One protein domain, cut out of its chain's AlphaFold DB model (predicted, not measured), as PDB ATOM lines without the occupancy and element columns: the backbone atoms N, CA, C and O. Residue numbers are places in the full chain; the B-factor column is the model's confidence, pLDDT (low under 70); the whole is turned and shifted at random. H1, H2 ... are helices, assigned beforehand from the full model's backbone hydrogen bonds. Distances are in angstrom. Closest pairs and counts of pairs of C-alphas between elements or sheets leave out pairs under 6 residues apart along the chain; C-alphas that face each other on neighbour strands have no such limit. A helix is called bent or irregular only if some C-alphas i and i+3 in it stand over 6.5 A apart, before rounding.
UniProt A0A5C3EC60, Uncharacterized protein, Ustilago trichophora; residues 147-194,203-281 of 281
ATOM      1  N   ARG A 147     305.544 604.592 479.288       76.62
ATOM      2  CA  ARG A 147     306.313 603.580 480.052       76.62
ATOM      3  C   ARG A 147     305.698 603.195 481.419       76.62
ATOM      4  O   ARG A 147     306.398 602.683 482.292       76.62
ATOM      5  N   LYS A 148     304.387 603.400 481.619       79.56
ATOM      6  CA  LYS A 148     303.654 603.091 482.862       79.56
ATOM      7  C   LYS A 148     302.493 602.125 482.593       79.56
ATOM      8  O   LYS A 148     301.380 602.538 482.283       79.56
ATOM      9  N   SER A 149     302.761 600.820 482.680       73.81
ATOM     10  CA  SER A 149     301.836 599.742 482.273       73.81
ATOM     11  C   SER A 149     300.439 599.832 482.907       73.81
ATOM     12  O   SER A 149     299.412 599.809 482.228       73.81
ATOM     13  N   CYS A 150     300.368 599.999 484.229       75.88
ATOM     14  CA  CYS A 150     299.085 600.078 484.928       75.88
ATOM     15  C   CYS A 150     298.242 601.267 484.439       75.88
ATOM     16  O   CYS A 150     297.028 601.149 484.270       75.88
ATOM     17  N   GLU A 151     298.891 602.386 484.147       83.81
ATOM     18  CA  GLU A 151     298.279 603.617 483.678       83.81
ATOM     19  C   GLU A 151     297.924 603.569 482.184       83.81
ATOM     20  O   GLU A 151     296.898 604.124 481.789       83.81
ATOM     21  N   ILE A 152     298.671 602.829 481.355       85.12
ATOM     22  CA  ILE A 152     298.313 602.593 479.945       85.12
ATOM     23  C   ILE A 152     296.924 601.956 479.847       85.12
ATOM     24  O   ILE A 152     296.110 602.368 479.021       85.12
ATOM     25  N   LYS A 153     296.587 601.013 480.736       83.62
ATOM     26  CA  LYS A 153     295.244 600.401 480.776       83.62
ATOM     27  C   LYS A 153     294.146 601.426 481.059       83.62
ATOM     28  O   LYS A 153     293.046 601.308 480.516       83.62
ATOM     29  N   ILE A 154     294.440 602.450 481.864       85.19
ATOM     30  CA  ILE A 154     293.522 603.569 482.110       85.19
ATOM     31  C   ILE A 154     293.320 604.365 480.814       85.19
ATOM     32  O   ILE A 154     292.173 604.624 480.448       85.19
ATOM     33  N   ALA A 155     294.395 604.686 480.087       89.75
ATOM     34  CA  ALA A 155     294.311 605.388 478.804       89.75
ATOM     35  C   ALA A 155     293.534 604.590 477.742       89.75
ATOM     36  O   ALA A 155     292.641 605.142 477.100       89.75
ATOM     37  N   VAL A 156     293.782 603.280 477.621       88.44
ATOM     38  CA  VAL A 156     293.000 602.379 476.753       88.44
ATOM     39  C   VAL A 156     291.519 602.405 477.144       88.44
ATOM     40  O   VAL A 156     290.642 602.479 476.283       88.44
ATOM     41  N   GLY A 157     291.221 602.378 478.447       87.25
ATOM     42  CA  GLY A 157     289.858 602.465 478.965       87.25
ATOM     43  C   GLY A 157     289.171 603.799 478.660       87.25
ATOM     44  O   GLY A 157     287.979 603.803 478.355       87.25
ATOM     45  N   ILE A 158     289.899 604.921 478.724       87.94
ATOM     46  CA  ILE A 158     289.406 606.256 478.340       87.94
ATOM     47  C   ILE A 158     289.098 606.283 476.841       87.94
ATOM     48  O   ILE A 158     287.963 606.578 476.466       87.94
ATOM     49  N   LEU A 159     290.050 605.878 475.996       90.25
ATOM     50  CA  LEU A 159     289.855 605.806 474.548       90.25
ATOM     51  C   LEU A 159     288.670 604.899 474.189       90.25
ATOM     52  O   LEU A 159     287.837 605.258 473.368       90.25
ATOM     53  N   GLY A 160     288.521 603.755 474.859       87.31
ATOM     54  CA  GLY A 160     287.382 602.860 474.666       87.31
ATOM     55  C   GLY A 160     286.027 603.454 475.077       87.31
ATOM     56  O   GLY A 160     284.998 603.023 474.554       87.31
ATOM     57  N   ARG A 161     285.981 604.420 476.004       85.31
ATOM     58  CA  ARG A 161     284.755 605.178 476.318       85.31
ATOM     59  C   ARG A 161     284.490 606.261 475.281       85.31
ATOM     60  O   ARG A 161     283.371 606.342 474.792       85.31
ATOM     61  N   VAL A 162     285.508 607.037 474.915       84.62
ATOM     62  CA  VAL A 162     285.429 608.066 473.868       84.62
ATOM     63  C   VAL A 162     284.981 607.458 472.535       84.62
ATOM     64  O   VAL A 162     284.002 607.917 471.959       84.62
ATOM     65  N   ALA A 163     285.596 606.353 472.105       84.00
ATOM     66  CA  ALA A 163     285.265 605.654 470.862       84.00
ATOM     67  C   ALA A 163     283.796 605.207 470.784       84.00
ATOM     68  O   ALA A 163     283.196 605.234 469.717       84.00
ATOM     69  N   ARG A 164     283.189 604.825 471.917       81.81
ATOM     70  CA  ARG A 164     281.775 604.411 471.966       81.81
ATOM     71  C   ARG A 164     280.789 605.555 471.748       81.81
ATOM     72  O   ARG A 164     279.637 605.281 471.439       81.81
ATOM     73  N   ARG A 165     281.225 606.805 471.909       75.62
ATOM     74  CA  ARG A 165     280.415 607.990 471.597       75.62
ATOM     75  C   ARG A 165     280.427 608.314 470.102       75.62
ATOM     76  O   ARG A 165     279.490 608.932 469.613       75.62
ATOM     77  N   GLY A 166     281.441 607.831 469.381       67.81
ATOM     78  CA  GLY A 166     281.630 608.089 467.957       67.81
ATOM     79  C   GLY A 166     281.949 609.557 467.654       67.81
ATOM     80  O   GLY A 166     282.201 610.361 468.551       67.81
ATOM     81  N   GLY A 167     281.946 609.901 466.367       80.50
ATOM     82  CA  GLY A 167     282.091 611.279 465.897       80.50
ATOM     83  C   GLY A 167     283.532 611.774 465.742       80.50
ATOM     84  O   GLY A 167     284.505 611.111 466.110       80.50
ATOM     85  N   SER A 168     283.654 612.978 465.184       83.00
ATOM     86  CA  SER A 168     284.928 613.600 464.798       83.00
ATOM     87  C   SER A 168     285.878 613.828 465.976       83.00
ATOM     88  O   SER A 168     287.085 613.662 465.831       83.00
ATOM     89  N   CYS A 169     285.358 614.138 467.168       85.00
ATOM     90  CA  CYS A 169     286.195 614.315 468.358       85.00
ATOM     91  C   CYS A 169     286.846 612.990 468.795       85.00
ATOM     92  O   CYS A 169     288.036 612.953 469.106       85.00
ATOM     93  N   GLY A 170     286.097 611.879 468.761       89.19
ATOM     94  CA  GLY A 170     286.646 610.556 469.066       89.19
ATOM     95  C   GLY A 170     287.706 610.109 468.058       89.19
ATOM     96  O   GLY A 170     288.727 609.545 468.458       89.19
ATOM     97  N   PHE A 171     287.499 610.430 466.779       91.12
ATOM     98  CA  PHE A 171     288.494 610.241 465.725       91.12
ATOM     99  C   PHE A 171     289.769 611.051 466.006       91.12
ATOM    100  O   PHE A 171     290.853 610.474 466.094       91.12
ATOM    101  N   ALA A 172     289.644 612.360 466.253       91.06
ATOM    102  CA  ALA A 172     290.776 613.244 466.534       91.06
ATOM    103  C   ALA A 172     291.579 612.798 467.769       91.06
ATOM    104  O   ALA A 172     292.809 612.772 467.739       91.06
ATOM    105  N   ILE A 173     290.900 612.381 468.844       92.81
ATOM    106  CA  ILE A 173     291.556 611.832 470.039       92.81
ATOM    107  C   ILE A 173     292.361 610.577 469.679       92.81
ATOM    108  O   ILE A 173     293.518 610.462 470.085       92.81
ATOM    109  N   ALA A 174     291.791 609.653 468.900       95.00
ATOM    110  CA  ALA A 174     292.478 608.430 468.491       95.00
ATOM    111  C   ALA A 174     293.731 608.720 467.642       95.00
ATOM    112  O   ALA A 174     294.792 608.154 467.936       95.00
ATOM    113  N   VAL A 175     293.624 609.635 466.667       95.12
ATOM    114  CA  VAL A 175     294.741 610.112 465.829       95.12
ATOM    115  C   VAL A 175     295.860 610.675 466.699       95.12
ATOM    116  O   VAL A 175     297.009 610.241 466.610       95.12
ATOM    117  N   VAL A 176     295.527 611.617 467.584       95.56
ATOM    118  CA  VAL A 176     296.524 612.309 468.408       95.56
ATOM    119  C   VAL A 176     297.197 611.354 469.384       95.56
ATOM    120  O   VAL A 176     298.411 611.425 469.558       95.56
ATOM    121  N   MET A 177     296.441 610.444 470.001       95.19
ATOM    122  CA  MET A 177     297.005 609.448 470.911       95.19
ATOM    123  C   MET A 177     297.984 608.512 470.193       95.19
ATOM    124  O   MET A 177     299.070 608.264 470.713       95.19
ATOM    125  N   ALA A 178     297.643 608.030 468.993       95.31
ATOM    126  CA  ALA A 178     298.545 607.186 468.209       95.31
ATOM    127  C   ALA A 178     299.803 607.956 467.772       95.31
ATOM    128  O   ALA A 178     300.920 607.474 467.960       95.31
ATOM    129  N   GLY A 179     299.636 609.180 467.262       95.56
ATOM    130  CA  GLY A 179     300.752 610.030 466.849       95.56
ATOM    131  C   GLY A 179     301.676 610.402 468.010       95.56
ATOM    132  O   GLY A 179     302.893 610.410 467.856       95.56
ATOM    133  N   ALA A 180     301.126 610.644 469.202       94.94
ATOM    134  CA  ALA A 180     301.914 610.932 470.396       94.94
ATOM    135  C   ALA A 180     302.742 609.722 470.863       94.94
ATOM    136  O   ALA A 180     303.864 609.909 471.324       94.94
ATOM    137  N   VAL A 181     302.255 608.485 470.690       93.00
ATOM    138  CA  VAL A 181     303.072 607.280 470.934       93.00
ATOM    139  C   VAL A 181     304.272 607.236 469.985       93.00
ATOM    140  O   VAL A 181     305.394 607.010 470.434       93.00
ATOM    141  N   VAL A 182     304.066 607.499 468.691       93.81
ATOM    142  CA  VAL A 182     305.161 607.545 467.704       93.81
ATOM    143  C   VAL A 182     306.151 608.668 468.024       93.81
ATOM    144  O   VAL A 182     307.362 608.456 467.962       93.81
ATOM    145  N   ALA A 183     305.656 609.838 468.435       92.94
ATOM    146  CA  ALA A 183     306.496 610.948 468.872       92.94
ATOM    147  C   ALA A 183     307.361 610.567 470.083       92.94
ATOM    148  O   ALA A 183     308.554 610.848 470.080       92.94
ATOM    149  N   LYS A 184     306.800 609.860 471.071       90.31
ATOM    150  CA  LYS A 184     307.544 609.396 472.250       90.31
ATOM    151  C   LYS A 184     308.627 608.370 471.921       90.31
ATOM    152  O   LYS A 184     309.717 608.447 472.475       90.31
ATOM    153  N   LEU A 185     308.364 607.452 470.990       90.00
ATOM    154  CA  LEU A 185     309.399 606.537 470.485       90.00
ATOM    155  C   LEU A 185     310.537 607.310 469.814       90.00
ATOM    156  O   LEU A 185     311.709 607.024 470.046       90.00
ATOM    157  N   ASN A 186     310.192 608.321 469.015       91.25
ATOM    158  CA  ASN A 186     311.185 609.168 468.371       91.25
ATOM    159  C   ASN A 186     311.974 610.018 469.381       91.25
ATOM    160  O   ASN A 186     313.168 610.220 469.192       91.25
ATOM    161  N   GLU A 187     311.343 610.508 470.450       89.62
ATOM    162  CA  GLU A 187     312.036 611.189 471.551       89.62
ATOM    163  C   GLU A 187     313.058 610.254 472.210       89.62
ATOM    164  O   GLU A 187     314.225 610.623 472.309       89.62
ATOM    165  N   GLU A 188     312.671 609.022 472.559       87.38
ATOM    166  CA  GLU A 188     313.594 608.048 473.161       87.38
ATOM    167  C   GLU A 188     314.751 607.649 472.228       87.38
ATOM    168  O   GLU A 188     315.858 607.395 472.700       87.38
ATOM    169  N   LEU A 189     314.546 607.664 470.905       88.00
ATOM    170  CA  LEU A 189     315.625 607.452 469.934       88.00
ATOM    171  C   LEU A 189     316.716 608.536 470.005       88.00
ATOM    172  O   LEU A 189     317.885 608.265 469.709       88.00
ATOM    173  N   HIS A 190     316.341 609.779 470.317       86.31
ATOM    174  CA  HIS A 190     317.253 610.929 470.308       86.31
ATOM    175  C   HIS A 190     317.806 611.255 471.696       86.31
ATOM    176  O   HIS A 190     318.953 611.685 471.798       86.31
ATOM    177  N   ASP A 191     317.012 611.038 472.740       82.31
ATOM    178  CA  ASP A 191     317.375 611.272 474.133       82.31
ATOM    179  C   ASP A 191     316.875 610.100 474.999       82.31
ATOM    180  O   ASP A 191     315.765 610.138 475.549       82.31
ATOM    181  N   PRO A 192     317.661 609.005 475.078       71.50
ATOM    182  CA  PRO A 192     317.274 607.819 475.824       71.50
ATOM    183  C   PRO A 192     316.953 608.166 477.276       71.50
ATOM    184  O   PRO A 192     317.773 608.733 477.998       71.50
ATOM    185  N   PHE A 193     315.763 607.764 477.721       66.00
ATOM    186  CA  PHE A 193     315.274 607.959 479.088       66.00
ATOM    187  C   PHE A 193     315.011 609.414 479.516       66.00
ATOM    188  O   PHE A 193     314.847 609.660 480.717       66.00
ATOM    189  N   ALA A 194     314.913 610.365 478.580       62.16
ATOM    190  CA  ALA A 194     314.533 611.747 478.876       62.16
ATOM    191  C   ALA A 194     313.280 611.811 479.772       62.16
ATOM    192  O   ALA A 194     312.183 611.410 479.384       62.16
ATOM    193  N   PRO A 203     308.707 597.062 479.299       61.88
ATOM    194  CA  PRO A 203     308.649 596.799 477.873       61.88
ATOM    195  C   PRO A 203     307.582 597.650 477.176       61.88
ATOM    196  O   PRO A 203     306.455 597.764 477.667       61.88
ATOM    197  N   PHE A 204     307.885 598.144 475.975       72.19
ATOM    198  CA  PHE A 204     306.929 598.821 475.081       72.19
ATOM    199  C   PHE A 204     305.690 597.986 474.704       72.19
ATOM    200  O   PHE A 204     304.749 598.499 474.110       72.19
ATOM    201  N   ASN A 205     305.632 596.704 475.067       67.44
ATOM    202  CA  ASN A 205     304.529 595.808 474.717       67.44
ATOM    203  C   ASN A 205     303.133 596.294 475.138       67.44
ATOM    204  O   ASN A 205     302.159 595.849 474.542       67.44
ATOM    205  N   GLU A 206     302.990 597.173 476.137       71.06
ATOM    206  CA  GLU A 206     301.665 597.700 476.500       71.06
ATOM    207  C   GLU A 206     301.225 598.905 475.643       71.06
ATOM    208  O   GLU A 206     300.023 599.103 475.454       71.06
ATOM    209  N   THR A 207     302.148 599.667 475.036       76.69
ATOM    210  CA  THR A 207     301.786 600.787 474.136       76.69
ATOM    211  C   THR A 207     301.141 600.290 472.842       76.69
ATOM    212  O   THR A 207     300.300 600.981 472.266       76.69
ATOM    213  N   LYS A 208     301.434 599.040 472.458       82.88
ATOM    214  CA  LYS A 208     300.739 598.289 471.404       82.88
ATOM    215  C   LYS A 208     299.222 598.388 471.519       82.88
ATOM    216  O   LYS A 208     298.567 598.802 470.570       82.88
ATOM    217  N   THR A 209     298.659 598.016 472.670       85.69
ATOM    218  CA  THR A 209     297.200 597.924 472.831       85.69
ATOM    219  C   THR A 209     296.536 599.285 472.649       85.69
ATOM    220  O   THR A 209     295.411 599.371 472.159       85.69
ATOM    221  N   LEU A 210     297.242 600.357 473.014       89.31
ATOM    222  CA  LEU A 210     296.766 601.716 472.822       89.31
ATOM    223  C   LEU A 210     296.717 602.097 471.343       89.31
ATOM    224  O   LEU A 210     295.678 602.558 470.881       89.31
ATOM    225  N   VAL A 211     297.797 601.842 470.597       92.00
ATOM    226  CA  VAL A 211     297.848 602.136 469.158       92.00
ATOM    227  C   VAL A 211     296.858 601.267 468.392       92.00
ATOM    228  O   VAL A 211     296.082 601.801 467.609       92.00
ATOM    229  N   GLU A 212     296.792 599.963 468.670       91.62
ATOM    230  CA  GLU A 212     295.788 599.076 468.073       91.62
ATOM    231  C   GLU A 212     294.375 599.614 468.309       91.62
ATOM    232  O   GLU A 212     293.576 599.695 467.376       91.62
ATOM    233  N   ARG A 213     294.054 600.032 469.540       91.50
ATOM    234  CA  ARG A 213     292.737 600.590 469.854       91.50
ATOM    235  C   ARG A 213     292.480 601.911 469.129       91.50
ATOM    236  O   ARG A 213     291.345 602.128 468.700       91.50
ATOM    237  N   SER A 214     293.492 602.761 468.973       95.12
ATOM    238  CA  SER A 214     293.393 603.988 468.179       95.12
ATOM    239  C   SER A 214     293.113 603.682 466.712       95.12
ATOM    240  O   SER A 214     292.160 604.232 466.172       95.12
ATOM    241  N   LEU A 215     293.862 602.761 466.094       94.88
ATOM    242  CA  LEU A 215     293.654 602.336 464.703       94.88
ATOM    243  C   LEU A 215     292.219 601.847 464.484       94.88
ATOM    244  O   LEU A 215     291.522 602.345 463.606       94.88
ATOM    245  N   HIS A 216     291.742 600.943 465.345       93.31
ATOM    246  CA  HIS A 216     290.365 600.447 465.279       93.31
ATOM    247  C   HIS A 216     289.332 601.564 465.445       93.31
ATOM    248  O   HIS A 216     288.297 601.537 464.791       93.31
ATOM    249  N   THR A 217     289.592 602.535 466.326       92.75
ATOM    250  CA  THR A 217     288.676 603.661 466.552       92.75
ATOM    251  C   THR A 217     288.602 604.566 465.325       92.75
ATOM    252  O   THR A 217     287.503 604.911 464.910       92.75
ATOM    253  N   MET A 218     289.745 604.908 464.721       94.81
ATOM    254  CA  MET A 218     289.798 605.732 463.509       94.81
ATOM    255  C   MET A 218     289.061 605.048 462.355       94.81
ATOM    256  O   MET A 218     288.116 605.618 461.813       94.81
ATOM    257  N   LEU A 219     289.423 603.795 462.056       93.19
ATOM    258  CA  LEU A 219     288.840 603.016 460.959       93.19
ATOM    259  C   LEU A 219     287.334 602.779 461.130       93.19
ATOM    260  O   LEU A 219     286.602 602.744 460.147       93.19
ATOM    261  N   ALA A 220     286.855 602.617 462.369       92.19
ATOM    262  CA  ALA A 220     285.432 602.419 462.640       92.19
ATOM    263  C   ALA A 220     284.594 603.701 462.502       92.19
ATOM    264  O   ALA A 220     283.380 603.602 462.329       92.19
ATOM    265  N   ILE A 221     285.207 604.884 462.633       89.94
ATOM    266  CA  ILE A 221     284.508 606.172 462.546       89.94
ATOM    267  C   ILE A 221     284.516 606.692 461.106       89.94
ATOM    268  O   ILE A 221     283.447 606.984 460.573       89.94
ATOM    269  N   ASP A 222     285.695 606.792 460.490       91.38
ATOM    270  CA  ASP A 222     285.863 607.210 459.097       91.38
ATOM    271  C   ASP A 222     287.069 606.489 458.487       91.38
ATOM    272  O   ASP A 222     288.218 606.852 458.723       91.38
ATOM    273  N   GLU A 223     286.807 605.438 457.714       93.12
ATOM    274  CA  GLU A 223     287.849 604.598 457.120       93.12
ATOM    275  C   GLU A 223     288.733 605.367 456.126       93.12
ATOM    276  O   GLU A 223     289.952 605.204 456.130       93.12
ATOM    277  N   LEU A 224     288.147 606.226 455.286       93.50
ATOM    278  CA  LEU A 224     288.890 606.935 454.240       93.50
ATOM    279  C   LEU A 224     289.817 607.989 454.842       93.50
ATOM    280  O   LEU A 224     290.979 608.095 454.440       93.50
ATOM    281  N   GLU A 225     289.312 608.757 455.807       93.75
ATOM    282  CA  GLU A 225     290.135 609.721 456.529       93.75
ATOM    283  C   GLU A 225     291.176 609.014 457.408       93.75
ATOM    284  O   GLU A 225     292.342 609.415 457.411       93.75
ATOM    285  N   ALA A 226     290.804 607.906 458.061       94.75
ATOM    286  CA  ALA A 226     291.725 607.095 458.854       94.75
ATOM    287  C   ALA A 226     292.915 606.610 458.031       94.75
ATOM    288  O   ALA A 226     294.046 606.763 458.475       94.75
ATOM    289  N   ILE A 227     292.695 606.051 456.840       95.94
ATOM    290  CA  ILE A 227     293.779 605.549 455.981       95.94
ATOM    291  C   ILE A 227     294.793 606.662 455.681       95.94
ATOM    292  O   ILE A 227     295.999 606.446 455.810       95.94
ATOM    293  N   ARG A 228     294.319 607.868 455.340       95.75
ATOM    294  CA  ARG A 228     295.186 609.026 455.064       95.75
ATOM    295  C   ARG A 228     295.992 609.439 456.298       95.75
ATOM    296  O   ARG A 228     297.197 609.685 456.199       95.75
ATOM    297  N   ASP A 229     295.328 609.540 457.443       96.06
ATOM    298  CA  ASP A 229     295.946 610.016 458.678       96.06
ATOM    299  C   ASP A 229     296.905 608.969 459.264       96.06
ATOM    300  O   ASP A 229     297.993 609.327 459.706       96.06
ATOM    301  N   ILE A 230     296.578 607.675 459.184       96.50
ATOM    302  CA  ILE A 230     297.475 606.573 459.561       96.50
ATOM    303  C   ILE A 230     298.743 606.611 458.702       96.50
ATOM    304  O   ILE A 230     299.846 606.533 459.246       96.50
ATOM    305  N   ASP A 231     298.616 606.776 457.384       96.00
ATOM    306  CA  ASP A 231     299.775 606.825 456.486       96.00
ATOM    307  C   ASP A 231     300.692 608.028 456.786       96.00
ATOM    308  O   ASP A 231     301.915 607.904 456.928       96.00
ATOM    309  N   THR A 232     300.084 609.201 456.977       95.88
ATOM    310  CA  THR A 232     300.807 610.467 457.165       95.88
ATOM    311  C   THR A 232     301.418 610.594 458.563       95.88
ATOM    312  O   THR A 232     302.557 611.038 458.706       95.88
ATOM    313  N   ILE A 233     300.667 610.233 459.606       95.25
ATOM    314  CA  ILE A 233     301.024 610.500 461.010       95.25
ATOM    315  C   ILE A 233     301.758 609.312 461.634       95.25
ATOM    316  O   ILE A 233     302.553 609.511 462.553       95.25
ATOM    317  N   LEU A 234     301.522 608.086 461.156       95.69
ATOM    318  CA  LEU A 234     302.077 606.874 461.763       95.69
ATOM    319  C   LEU A 234     303.068 606.171 460.834       95.69
ATOM    320  O   LEU A 234     304.237 606.042 461.196       95.69
ATOM    321  N   VAL A 235     302.645 605.747 459.639       96.38
ATOM    322  CA  VAL A 235     303.481 604.933 458.732       96.38
ATOM    323  C   VAL A 235     304.722 605.698 458.285       96.38
ATOM    324  O   VAL A 235     305.835 605.193 458.438       96.38
ATOM    325  N   THR A 236     304.554 606.923 457.780       95.62
ATOM    326  CA  THR A 236     305.674 607.728 457.272       95.62
ATOM    327  C   THR A 236     306.731 608.004 458.355       95.62
ATOM    328  O   THR A 236     307.908 607.712 458.114       95.62
ATOM    329  N   PRO A 237     306.375 608.480 459.569       95.56
ATOM    330  CA  PRO A 237     307.361 608.687 460.630       95.56
ATOM    331  C   PRO A 237     307.997 607.393 461.147       95.56
ATOM    332  O   PRO A 237     309.202 607.371 461.394       95.56
ATOM    333  N   LEU A 238     307.228 606.305 461.278       95.56
ATOM    334  CA  LEU A 238     307.768 605.008 461.704       95.56
ATOM    335  C   LEU A 238     308.763 604.446 460.682       95.56
ATOM    336  O   LEU A 238     309.812 603.948 461.076       95.56
ATOM    337  N   SER A 239     308.485 604.580 459.383       95.56
ATOM    338  CA  SER A 239     309.402 604.168 458.310       95.56
ATOM    339  C   SER A 239     310.745 604.899 458.394       95.56
ATOM    340  O   SER A 239     311.807 604.275 458.379       95.56
ATOM    341  N   ALA A 240     310.707 606.226 458.566       94.31
ATOM    342  CA  ALA A 240     311.914 607.034 458.725       94.31
ATOM    343  C   ALA A 240     312.712 606.638 459.980       94.31
ATOM    344  O   ALA A 240     313.935 606.510 459.926       94.31
ATOM    345  N   MET A 241     312.016 606.397 461.096       94.62
ATOM    346  CA  MET A 241     312.621 605.971 462.359       94.62
ATOM    347  C   MET A 241     313.287 604.596 462.246       94.62
ATOM    348  O   MET A 241     314.396 604.409 462.742       94.62
ATOM    349  N   LEU A 242     312.644 603.644 461.562       94.62
ATOM    350  CA  LEU A 242     313.173 602.297 461.357       94.62
ATOM    351  C   LEU A 242     314.475 602.290 460.562       94.62
ATOM    352  O   LEU A 242     315.372 601.526 460.902       94.62
ATOM    353  N   GLY A 243     314.613 603.159 459.557       91.69
ATOM    354  CA  GLY A 243     315.876 603.303 458.829       91.69
ATOM    355  C   GLY A 243     317.047 603.634 459.759       91.69
ATOM    356  O   GLY A 243     318.098 603.005 459.673       91.69
ATOM    357  N   VAL A 244     316.832 604.560 460.698       92.94
ATOM    358  CA  VAL A 244     317.842 604.970 461.689       92.94
ATOM    359  C   VAL A 244     318.073 603.888 462.748       92.94
ATOM    360  O   VAL A 244     319.212 603.640 463.136       92.94
ATOM    361  N   LEU A 245     317.005 603.247 463.230       92.62
ATOM    362  CA  LEU A 245     317.089 602.195 464.247       92.62
ATOM    363  C   LEU A 245     317.874 600.986 463.746       92.62
ATOM    364  O   LEU A 245     318.792 600.549 464.428       92.62
ATOM    365  N   LEU A 246     317.575 600.497 462.541       91.56
ATOM    366  CA  LEU A 246     318.259 599.342 461.958       91.56
ATOM    367  C   LEU A 246     319.762 599.591 461.780       91.56
ATOM    368  O   LEU A 246     320.569 598.701 462.048       91.56
ATOM    369  N   GLU A 247     320.147 600.801 461.363       92.88
ATOM    370  CA  GLU A 247     321.554 601.200 461.266       92.88
ATOM    371  C   GLU A 247     322.219 601.170 462.651       92.88
ATOM    372  O   GLU A 247     323.188 600.437 462.853       92.88
ATOM    373  N   ARG A 248     321.638 601.855 463.644       90.81
ATOM    374  CA  ARG A 248     322.201 601.942 465.004       90.81
ATOM    375  C   ARG A 248     322.251 600.602 465.737       90.81
ATOM    376  O   ARG A 248     323.245 600.319 466.399       90.81
ATOM    377  N   THR A 249     321.223 599.762 465.625       89.56
ATOM    378  CA  THR A 249     321.230 598.425 466.238       89.56
ATOM    379  C   THR A 249     322.268 597.519 465.578       89.56
ATOM    380  O   THR A 249     322.868 596.679 466.248       89.56
ATOM    381  N   SER A 250     322.529 597.689 464.275       90.94
ATOM    382  CA  SER A 250     323.599 596.948 463.599       90.94
ATOM    383  C   SER A 250     324.996 597.359 464.084       90.94
ATOM    384  O   SER A 250     325.877 596.505 464.201       90.94
ATOM    385  N   GLU A 251     325.182 598.639 464.416       93.12
ATOM    386  CA  GLU A 251     326.429 599.188 464.958       93.12
ATOM    387  C   GLU A 251     326.644 598.813 466.434       93.12
ATOM    388  O   GLU A 251     327.775 598.528 466.834       93.12
ATOM    389  N   ASP A 252     325.573 598.764 467.235       89.06
ATOM    390  CA  ASP A 252     325.610 598.477 468.675       89.06
ATOM    391  C   ASP A 252     324.583 597.406 469.087       89.06
ATOM    392  O   ASP A 252     323.636 597.635 469.841       89.06
ATOM    393  N   SER A 253     324.800 596.185 468.597       85.25
ATOM    394  CA  SER A 253     323.929 595.021 468.853       85.25
ATOM    395  C   SER A 253     323.865 594.548 470.315       85.25
ATOM    396  O   SER A 253     323.119 593.622 470.625       85.25
ATOM    397  N   ALA A 254     324.644 595.145 471.223       86.94
ATOM    398  CA  ALA A 254     324.574 594.867 472.658       86.94
ATOM    399  C   ALA A 254     323.635 595.832 473.402       86.94
ATOM    400  O   ALA A 254     323.345 595.625 474.582       86.94
ATOM    401  N   ASN A 255     323.157 596.887 472.736       86.12
ATOM    402  CA  ASN A 255     322.311 597.900 473.342       86.12
ATOM    403  C   ASN A 255     320.855 597.430 473.438       86.12
ATOM    404  O   ASN A 255     320.060 597.570 472.509       86.12
ATOM    405  N   GLU A 256     320.501 596.887 474.603       85.00
ATOM    406  CA  GLU A 256     319.163 596.352 474.882       85.00
ATOM    407  C   GLU A 256     318.043 597.377 474.653       85.00
ATOM    408  O   GLU A 256     316.963 597.007 474.197       85.00
ATOM    409  N   HIS A 257     318.293 598.665 474.913       84.56
ATOM    410  CA  HIS A 257     317.307 599.724 474.707       84.56
ATOM    411  C   HIS A 257     317.035 599.983 473.218       84.56
ATOM    412  O   HIS A 257     315.875 600.092 472.824       84.56
ATOM    413  N   LEU A 258     318.084 600.036 472.386       87.44
ATOM    414  CA  LEU A 258     317.933 600.185 470.933       87.44
ATOM    415  C   LEU A 258     317.184 598.997 470.324       87.44
ATOM    416  O   LEU A 258     316.269 599.201 469.529       87.44
ATOM    417  N   ILE A 259     317.498 597.776 470.765       87.44
ATOM    418  CA  ILE A 259     316.789 596.562 470.339       87.44
ATOM    419  C   ILE A 259     315.310 596.636 470.732       87.44
ATOM    420  O   ILE A 259     314.433 596.333 469.924       87.44
ATOM    421  N   GLU A 260     315.011 597.043 471.967       86.31
ATOM    422  CA  GLU A 260     313.632 597.182 472.438       86.31
ATOM    423  C   GLU A 260     312.842 598.194 471.592       86.31
ATOM    424  O   GLU A 260     311.700 597.931 471.198       86.31
ATOM    425  N   LEU A 261     313.465 599.335 471.287       88.25
ATOM    426  CA  LEU A 261     312.880 600.410 470.494       88.25
ATOM    427  C   LEU A 261     312.662 599.991 469.033       88.25
ATOM    428  O   LEU A 261     311.592 600.244 468.481       88.25
ATOM    429  N   GLU A 262     313.624 599.287 468.431       90.00
ATOM    430  CA  GLU A 262     313.498 598.699 467.094       90.00
ATOM    431  C   GLU A 262     312.339 597.705 467.021       90.00
ATOM    432  O   GLU A 262     311.510 597.784 466.111       90.00
ATOM    433  N   VAL A 263     312.236 596.792 467.991       89.12
ATOM    434  CA  VAL A 263     311.154 595.801 468.042       89.12
ATOM    435  C   VAL A 263     309.795 596.495 468.148       89.12
ATOM    436  O   VAL A 263     308.868 596.137 467.416       89.12
ATOM    437  N   ALA A 264     309.671 597.502 469.014       89.06
ATOM    438  CA  ALA A 264     308.437 598.264 469.178       89.06
ATOM    439  C   ALA A 264     308.059 599.030 467.901       89.06
ATOM    440  O   ALA A 264     306.934 598.897 467.412       89.06
ATOM    441  N   ALA A 265     309.002 599.780 467.325       91.69
ATOM    442  CA  ALA A 265     308.784 600.544 466.100       91.69
ATOM    443  C   ALA A 265     308.422 599.634 464.918       91.69
ATOM    444  O   ALA A 265     307.508 599.949 464.159       91.69
ATOM    445  N   THR A 266     309.068 598.470 464.799       92.12
ATOM    446  CA  THR A 266     308.817 597.508 463.713       92.12
ATOM    447  C   THR A 266     307.412 596.931 463.803       92.12
ATOM    448  O   THR A 266     306.699 596.844 462.800       92.12
ATOM    449  N   GLN A 267     306.981 596.553 465.008       90.44
ATOM    450  CA  GLN A 267     305.634 596.032 465.225       90.44
ATOM    451  C   GLN A 267     304.563 597.090 464.948       90.44
ATOM    452  O   GLN A 267     303.588 596.803 464.253       90.44
ATOM    453  N   LEU A 268     304.763 598.317 465.437       92.19
ATOM    454  CA  LEU A 268     303.840 599.422 465.189       92.19
ATOM    455  C   LEU A 268     303.768 599.772 463.704       92.19
ATOM    456  O   LEU A 268     302.666 599.937 463.182       92.19
ATOM    457  N   TYR A 269     304.914 599.828 463.019       93.88
ATOM    458  CA  TYR A 269     304.971 600.060 461.578       93.88
ATOM    459  C   TYR A 269     304.159 599.005 460.841       93.88
ATOM    460  O   TYR A 269     303.309 599.349 460.028       93.88
ATOM    461  N   ARG A 270     304.365 597.726 461.176       91.69
ATOM    462  CA  ARG A 270     303.631 596.621 460.569       91.69
ATOM    463  C   ARG A 270     302.121 596.789 460.720       91.69
ATOM    464  O   ARG A 270     301.425 596.702 459.719       91.69
ATOM    465  N   TRP A 271     301.604 597.059 461.920       90.38
ATOM    466  CA  TRP A 271     300.152 597.209 462.099       90.38
ATOM    467  C   TRP A 271     299.589 598.436 461.394       90.38
ATOM    468  O   TRP A 271     298.515 598.353 460.806       90.38
ATOM    469  N   CYS A 272     300.303 599.563 461.431       93.38
ATOM    470  CA  CYS A 272     299.869 600.769 460.727       93.38
ATOM    471  C   CYS A 272     299.876 600.541 459.210       93.38
ATOM    472  O   CYS A 272     298.928 600.915 458.530       93.38
ATOM    473  N   TYR A 273     300.900 599.865 458.688       93.81
ATOM    474  CA  TYR A 273     300.994 599.505 457.279       93.81
ATOM    475  C   TYR A 273     299.872 598.546 456.870       93.81
ATOM    476  O   TYR A 273     299.205 598.771 455.865       93.81
ATOM    477  N   GLU A 274     299.614 597.506 457.668       92.62
ATOM    478  CA  GLU A 274     298.536 596.544 457.415       92.62
ATOM    479  C   GLU A 274     297.149 597.206 457.466       92.62
ATOM    480  O   GLU A 274     296.271 596.840 456.686       92.62
ATOM    481  N   ALA A 275     296.960 598.213 458.324       90.12
ATOM    482  CA  ALA A 275     295.730 599.001 458.391       90.12
ATOM    483  C   ALA A 275     295.480 599.854 457.131       90.12
ATOM    484  O   ALA A 275     294.326 600.115 456.802       90.12
ATOM    485  N   VAL A 276     296.535 600.277 456.424       90.62
ATOM    486  CA  VAL A 276     296.449 601.121 455.215       90.62
ATOM    487  C   VAL A 276     296.428 600.280 453.935       90.62
ATOM    488  O   VAL A 276     295.685 600.579 453.002       90.62
ATOM    489  N   HIS A 277     297.247 599.230 453.866       89.25
ATOM    490  CA  HIS A 277     297.533 598.494 452.628       89.25
ATOM    491  C   HIS A 277     297.042 597.040 452.631       89.25
ATOM    492  O   HIS A 277     297.139 596.361 451.607       89.25
ATOM    493  N   GLY A 278     296.505 596.557 453.753       80.31
ATOM    494  CA  GLY A 278     296.180 595.148 453.952       80.31
ATOM    495  C   GLY A 278     297.389 594.306 454.393       80.31
ATOM    496  O   GLY A 278     298.504 594.815 454.514       80.31
ATOM    497  N   PRO A 279     297.181 593.007 454.679       73.12
ATOM    498  CA  PRO A 279     298.218 592.136 455.226       73.12
ATOM    499  C   PRO A 279     299.442 592.039 454.305       73.12
ATOM    500  O   PRO A 279     299.304 591.843 453.097       73.12
ATOM    501  N   LEU A 280     300.642 592.131 454.892       58.69
ATOM    502  CA  LEU A 280     301.904 591.874 454.192       58.69
ATOM    503  C   LEU A 280     301.918 590.415 453.701       58.69
ATOM    504  O   LEU A 280     301.743 589.497 454.507       58.69
ATOM    505  N   ALA A 281     302.072 590.230 452.385       43.59
ATOM    506  CA  ALA A 281     302.087 588.928 451.711       43.59
ATOM    507  C   ALA A 281     303.311 588.071 452.066       43.59
ATOM    508  O   ALA A 281     304.405 588.648 452.265       43.59
TER     509      ALA A 281
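What this domain is: This is residues 147 to 194 and 203 to 281 of the 281 residues of an uncharacterized protein of Ustilago trichophora (UniProt A0A5C3EC60). Look first for a bundle of helices in two layers: the long, bent H4 and H2 run roughly one way in one layer, and H1, H3 and H5 lie side by side in the other, running the opposite way with H3 between its two partners. Residues 251 to 256, at the turn from H4 to H5, stick out at one end. You have 127 residues here with five named helices, in the order H1, H2, H3, H4, H5, and no named strand; the class is all helix. The whole is compact, with a radius of gyration of the C-alphas of 14.7 A and spans of 46 by 34 by 23 A.

Where its parts are: Begin with H4, residues 223 to 251, the longest helix, with C-alpha 223 at (287.849, 604.598, 457.120). By its hydrogen bonds it was assigned as one helix, but it is bent: C-alphas 233 and 236 are 6.6 A apart. Its arms are H4a, residues 223 to 233, 15.0 A long, and H4b, residues 236 to 251, 23.7 A long. H5, residues 256 to 277, covers 31.1 A and ends at C-alpha 277, (297.533, 598.494, 452.628). H3 is residues 204 to 221, 26.7 A; H2 is residues 167 to 190, 35.4 A. Find H1 from C-alpha 149 at (301.836, 599.742, 482.273) to residue 165, 25.3 A.

How they stand to each other: H4a and H4b stand at a steep tilt of 40 degrees. H4b and H5 form a hairpin, opposite ways at a shallow tilt of 31 degrees; their closest C-alphas, Leu 238 and Tyr 269, are 5.7 A apart. H4a touches H5 at residues 272 to 276 of H5 alone, closest at the C-alphas of Ile 227 and Val 276, 5.2 A. H3 and H4a form a hairpin at a steep tilt of 38 degrees, closest at the C-alphas of Met 218 and Ala 226, 5.2 A. H2 touches H3, closest at the C-alphas of Ala 174 and Ser 214, 4.5 A. H1 touches H3 at a shallow tilt of 4 degrees, the same way, closest at the C-alphas of Val 156 and Leu 210, 5.5 A. H1 is apart from H4a, H4b and H5. In H2, H4a and H5 every O i to N i+4 pair is within hydrogen-bond range; in H1 10 of 13 are, in H3 11 of 14, in H4b 11 of 12.

The domain as a whole: The C-alphas farthest apart, those of Arg 165 and Glu 251, are 47.3 A apart. Residues 195 to 202 are not printed, and C-alphas 194 and 203 are 16.1 A apart across this cut. The links H1 to H2, H3 to H4 and H4 to H5 are tight. The mean pLDDT of the printed part is 87.8; residues 166, 193 to 194, 203, 205 and 280 to 281 are under 70.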